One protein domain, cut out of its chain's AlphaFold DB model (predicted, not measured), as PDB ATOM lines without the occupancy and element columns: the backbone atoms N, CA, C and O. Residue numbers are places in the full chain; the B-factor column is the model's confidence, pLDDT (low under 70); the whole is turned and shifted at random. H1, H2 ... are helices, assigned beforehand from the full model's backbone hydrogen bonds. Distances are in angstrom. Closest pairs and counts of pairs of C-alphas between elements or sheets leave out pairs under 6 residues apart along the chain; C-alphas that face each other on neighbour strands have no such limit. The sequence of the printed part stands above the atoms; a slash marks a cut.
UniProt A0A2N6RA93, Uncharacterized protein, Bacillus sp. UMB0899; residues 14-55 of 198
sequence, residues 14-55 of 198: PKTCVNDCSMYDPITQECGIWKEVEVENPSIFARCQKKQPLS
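AT A GLANCE: This is residues 14 to 55 of the 198 residues of an uncharacterized protein of Bacillus sp. UMB0899 (UniProt A0A2N6RA93). This is a small domain with little regular structure: mostly loops, with a short helix H1 near one end of the printed part, a long looping stretch of residues 21 to 41, and a second helix H2 whose Phe 45 comes near Cys 17 of H1. Residues 50 to 55 stick out as a free tail. The printed part has 42 residues with two named helices, H1 then H2, and no named strand; the class is all helix, with under half of the residues in named elements. It is compact, with a radius of gyration of the C-alphas of 9.6 A and spans of 27 by 19 by 16 A.

HOW THE PARTS SIT: H1, residues 17 to 20, is close to but not clearly touching H2, residues 42 to 49; their closest C-alphas, of Cys 17 and Phe 45, are 5.6 A apart. Between them, residues 24 to 25 pair with residues 30 to 31, antiparallel. In H2 every O i to N i+4 pair is within hydrogen-bond range; H1 is too short for such a pair.

IN THESE COORDINATES: H1 begins at C-alpha 17 (51.925, 21.290, -21.584) and spans 5.5 A. H2 spans 10.7 A and ends at C-alpha 49 (41.983, 22.106, -21.888).

THE WHOLE: The C-alphas farthest apart, of Thr 28 and Ser 55, are 27.7 A apart. The printed part has no cut, and the link from H1 to H2 is long, with 21 residues. Residues 50 to 55 have pLDDT under 70.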
ATOM      1  N   PRO A  14      51.420  10.377 -21.105       78.19
ATOM      2  CA  PRO A  14      50.438  11.319 -20.593       78.19
ATOM      3  C   PRO A  14      50.657  12.683 -21.251       78.19
ATOM      4  O   PRO A  14      51.790  13.143 -21.382       78.19
ATOM      5  N   LYS A  15      49.564  13.312 -21.689       84.19
ATOM      6  CA  LYS A  15      49.615  14.635 -22.314       84.19
ATOM      7  C   LYS A  15      49.979  15.687 -21.275       84.19
ATOM      8  O   LYS A  15      49.357  15.748 -20.213       84.19
ATOM      9  N   THR A  16      50.952  16.521 -21.600       88.81
ATOM     10  CA  THR A  16      51.458  17.603 -20.746       88.81
ATOM     11  C   THR A  16      51.496  18.903 -21.537       88.81
ATOM     12  O   THR A  16      51.308  18.903 -22.757       88.81
ATOM     13  N   CYS A  17      51.753  20.029 -20.868       86.75
ATOM     14  CA  CYS A  17      51.925  21.290 -21.584       86.75
ATOM     15  C   CYS A  17      53.130  21.231 -22.530       86.75
ATOM     16  O   CYS A  17      53.048  21.749 -23.637       86.75
ATOM     17  N   VAL A  18      54.191  20.533 -22.120       86.50
ATOM     18  CA  VAL A  18      55.420  20.363 -22.906       86.50
ATOM     19  C   VAL A  18      55.151  19.693 -24.256       86.50
ATOM     20  O   VAL A  18      55.672  20.131 -25.278       86.50
ATOM     21  N   ASN A  19      54.306  18.659 -24.271       84.56
ATOM     22  CA  ASN A  19      54.122  17.814 -25.452       84.56
ATOM     23  C   ASN A  19      52.902  18.196 -26.307       84.56
ATOM     24  O   ASN A  19      52.904  17.954 -27.511       84.56
ATOM     25  N   ASP A  20      51.860  18.783 -25.706       84.56
ATOM     26  CA  ASP A  20      50.545  18.930 -26.351       84.56
ATOM     27  C   ASP A  20      49.932  20.348 -26.233       84.56
ATOM     28  O   ASP A  20      48.775  20.545 -26.615       84.56
ATOM     29  N   CYS A  21      50.643  21.360 -25.709       83.38
ATOM     30  CA  CYS A  21      50.097  22.720 -25.554       83.38
ATOM     31  C   CYS A  21      50.719  23.738 -26.518       83.38
ATOM     32  O   CYS A  21      51.914  24.006 -26.478       83.38
ATOM     33  N   SER A  22      49.881  24.411 -27.316       82.44
ATOM     34  CA  SER A  22      50.298  25.494 -28.226       82.44
ATOM     35  C   SER A  22      50.752  26.774 -27.514       82.44
ATOM     36  O   SER A  22      51.366  27.643 -28.134       82.44
ATOM     37  N   MET A  23      50.429  26.899 -26.226       83.50
ATOM     38  CA  MET A  23      50.769  28.046 -25.383       83.50
ATOM     39  C   MET A  23      52.006  27.791 -24.518       83.50
ATOM     40  O   MET A  23      52.400  28.679 -23.764       83.50
ATOM     41  N   TYR A  24      52.589  26.593 -24.580       85.31
ATOM     42  CA  TYR A  24      53.859  26.299 -23.932       85.31
ATOM     43  C   TYR A  24      55.005  26.906 -24.744       85.31
ATOM     44  O   TYR A  24      55.070  26.733 -25.963       85.31
ATOM     45  N   ASP A  25      55.887  27.633 -24.066       79.19
ATOM     46  CA  ASP A  25      57.100  28.172 -24.662       79.19
ATOM     47  C   ASP A  25      58.286  27.252 -24.326       79.19
ATOM     48  O   ASP A  25      58.687  27.202 -23.160       79.19
ATOM     49  N   PRO A  26      58.864  26.540 -25.312       78.50
ATOM     50  CA  PRO A  26      59.982  25.633 -25.073       78.50
ATOM     51  C   PRO A  26      61.285  26.356 -24.708       78.50
ATOM     52  O   PRO A  26      62.180  25.713 -24.169       78.50
ATOM     53  N   ILE A  27      61.411  27.664 -24.976       76.00
ATOM     54  CA  ILE A  27      62.623  28.429 -24.650       76.00
ATOM     55  C   ILE A  27      62.658  28.731 -23.160       76.00
ATOM     56  O   ILE A  27      63.623  28.407 -22.479       76.00
ATOM     57  N   THR A  28      61.595  29.341 -22.638       77.44
ATOM     58  CA  THR A  28      61.550  29.689 -21.211       77.44
ATOM     59  C   THR A  28      61.013  28.557 -20.350       77.44
ATOM     60  O   THR A  28      60.992  28.695 -19.137       77.44
ATOM     61  N   GLN A  29      60.532  27.475 -20.966       81.12
ATOM     62  CA  GLN A  29      59.886  26.343 -20.304       81.12
ATOM     63  C   GLN A  29      58.650  26.745 -19.476       81.12
ATOM     64  O   GLN A  29      58.299  26.090 -18.498       81.12
ATOM     65  N   GLU A  30      57.942  27.799 -19.895       83.12
ATOM     66  CA  GLU A  30      56.795  28.363 -19.170       83.12
ATOM     67  C   GLU A  30      55.502  28.339 -19.995       83.12
ATOM     68  O   GLU A  30      55.499  28.229 -21.224       83.12
ATOM     69  N   CYS A  31      54.365  28.504 -19.311       83.56
ATOM     70  CA  CYS A  31      53.083  28.755 -19.958       83.56
ATOM     71  C   CYS A  31      52.966  30.233 -20.370       83.56
ATOM     72  O   CYS A  31      53.132  31.135 -19.557       83.56
ATOM     73  N   GLY A  32      52.594  30.494 -21.624       79.75
ATOM     74  CA  GLY A  32      52.386  31.850 -22.143       79.75
ATOM     75  C   GLY A  32      51.139  32.572 -21.617       79.75
ATOM     76  O   GLY A  32      50.919  33.719 -21.993       79.75
ATOM     77  N   ILE A  33      50.315  31.917 -20.791       80.25
ATOM     78  CA  ILE A  33      49.085  32.491 -20.214       80.25
ATOM     79  C   ILE A  33      49.232  32.717 -18.707       80.25
ATOM     80  O   ILE A  33      48.834  33.758 -18.191       80.25
ATOM     81  N   TRP A  34      49.783  31.738 -17.994       79.19
ATOM     82  CA  TRP A  34      49.822  31.714 -16.535       79.19
ATOM     83  C   TRP A  34      51.271  31.583 -16.067       79.19
ATOM     84  O   TRP A  34      52.009  30.742 -16.579       79.19
ATOM     85  N   LYS A  35      51.674  32.391 -15.085       78.19
ATOM     86  CA  LYS A  35      53.007  32.299 -14.473       78.19
ATOM     87  C   LYS A  35      53.074  31.123 -13.495       78.19
ATOM     88  O   LYS A  35      52.046  30.744 -12.941       78.19
ATOM     89  N   GLU A  36      54.277  30.574 -13.299       79.81
ATOM     90  CA  GLU A  36      54.578  29.537 -12.290       79.81
ATOM     91  C   GLU A  36      53.715  28.266 -12.415       79.81
ATOM     92  O   GLU A  36      53.267  27.675 -11.434       79.81
ATOM     93  N   VAL A  37      53.451  27.836 -13.650       82.12
ATOM     94  CA  VAL A  37      52.685  26.614 -13.915       82.12
ATOM     95  C   VAL A  37      53.607  25.408 -14.027       82.12
ATOM     96  O   VAL A  37      54.552  25.420 -14.810       82.12
ATOM     97  N   GLU A  38      53.260  24.321 -13.340       84.69
ATOM     98  CA  GLU A  38      53.884  23.007 -13.535       84.69
ATOM     99  C   GLU A  38      53.520  22.428 -14.917       84.69
ATOM    100  O   GLU A  38      52.515  21.736 -15.093       84.69
ATOM    101  N   VAL A  39      54.339  22.736 -15.926       84.44
ATOM    102  CA  VAL A  39      54.124  22.368 -17.341       84.44
ATOM    103  C   VAL A  39      54.219  20.863 -17.617       84.44
ATOM    104  O   VAL A  39      53.642  20.377 -18.594       84.44
ATOM    105  N   GLU A  40      54.896  20.114 -16.750       86.38
ATOM    106  CA  GLU A  40      55.037  18.655 -16.838       86.38
ATOM    107  C   GLU A  40      53.861  17.903 -16.205       86.38
ATOM    108  O   GLU A  40      53.711  16.701 -16.416       86.38
ATOM    109  N   ASN A  41      52.994  18.592 -15.455       85.00
ATOM    110  CA  ASN A  41      51.913  17.963 -14.711       85.00
ATOM    111  C   ASN A  41      50.688  17.695 -15.620       85.00
ATOM    112  O   ASN A  41      50.005  18.639 -16.045       85.00
ATOM    113  N   PRO A  42      50.326  16.423 -15.896       85.62
ATOM    114  CA  PRO A  42      49.209  16.094 -16.786       85.62
ATOM    115  C   PRO A  42      47.852  16.587 -16.266       85.62
ATOM    116  O   PRO A  42      46.945  16.892 -17.045       85.62
ATOM    117  N   SER A  43      47.689  16.689 -14.942       82.06
ATOM    118  CA  SER A  43      46.447  17.171 -14.328       82.06
ATOM    119  C   SER A  43      46.214  18.657 -14.601       82.06
ATOM    120  O   SER A  43      45.073  19.076 -14.820       82.06
ATOM    121  N   ILE A  44      47.289  19.444 -14.645       82.81
ATOM    122  CA  ILE A  44      47.246  20.873 -14.966       82.81
ATOM    123  C   ILE A  44      46.888  21.074 -16.440       82.81
ATOM    124  O   ILE A  44      45.972  21.844 -16.748       82.81
ATOM    125  N   PHE A  45      47.514  20.306 -17.338       84.88
ATOM    126  CA  PHE A  45      47.179  20.302 -18.763       84.88
ATOM    127  C   PHE A  45      45.697  19.959 -19.003       84.88
ATOM    128  O   PHE A  45      44.978  20.704 -19.676       84.88
ATOM    129  N   ALA A  46      45.198  18.886 -18.381       81.19
ATOM    130  CA  ALA A  46      43.801  18.468 -18.509       81.19
ATOM    131  C   ALA A  46      42.810  19.525 -17.987       81.19
ATOM    132  O   ALA A  46      41.732  19.712 -18.558       81.19
ATOM    133  N   ARG A  47      43.159  20.240 -16.910       81.62
ATOM    134  CA  ARG A  47      42.333  21.324 -16.353       81.62
ATOM    135  C   ARG A  47      42.308  22.554 -17.260       81.62
ATOM    136  O   ARG A  47      41.269  23.206 -17.349       81.62
ATOM    137  N   CYS A  48      43.422  22.857 -17.924       80.94
ATOM    138  CA  CYS A  48      43.533  23.963 -18.871       80.94
ATOM    139  C   CYS A  48      42.669  23.718 -20.122       80.94
ATOM    140  O   CYS A  48      41.848  24.563 -20.476       80.94
ATOM    141  N   GLN A  49      42.762  22.519 -20.710       72.94
ATOM    142  CA  GLN A  49      41.983  22.106 -21.888       72.94
ATOM    143  C   GLN A  49      40.466  22.152 -21.646       72.94
ATOM    144  O   GLN A  49      39.714  22.605 -22.502       72.94
ATOM    145  N   LYS A  50      39.997  21.773 -20.448       67.44
ATOM    146  CA  LYS A  50      38.566  21.836 -20.091       67.44
ATOM    147  C   LYS A  50      37.976  23.250 -20.077       67.44
ATOM    148  O   LYS A  50      36.757  23.386 -20.073       67.44
ATOM    149  N   LYS A  51      38.814  24.288 -20.018       60.78
ATOM    150  CA  LYS A  51      38.383  25.692 -20.036       60.78
ATOM    151  C   LYS A  51      38.471  26.338 -21.421       60.78
ATOM    152  O   LYS A  51      38.051  27.483 -21.553       60.78
ATOM    153  N   GLN A  52      38.994  25.645 -22.434       53.22
ATOM    154  CA  GLN A  52      38.951  26.136 -23.808       53.22
ATOM    155  C   GLN A  52      37.650  25.674 -24.478       53.22
ATOM    156  O   GLN A  52      37.304  24.495 -24.375       53.22
ATOM    157  N   PRO A  53      36.900  26.566 -25.149       45.78
ATOM    158  CA  PRO A  53      35.771  26.135 -25.956       45.78
ATOM    159  C   PRO A  53      36.284  25.180 -27.040       45.78
ATOM    160  O   PRO A  53      37.217  25.503 -27.774       45.78
ATOM    161  N   LEU A  54      35.683  23.991 -27.110       44.28
ATOM    162  CA  LEU A  54      35.906  23.006 -28.164       44.28
ATOM    163  C   LEU A  54      35.533  23.636 -29.513       44.28
ATOM    164  O   LEU A  54      34.384  23.573 -29.939       44.28
ATOM    165  N   SER A  55      36.495  24.253 -30.193       47.06
ATOM    166  CA  SER A  55      36.348  24.604 -31.603       47.06
ATOM    167  C   SER A  55      36.547  23.333 -32.426       47.06
ATOM    168  O   SER A  55      37.634  23.023 -32.907       47.06
TER     169      SER A  55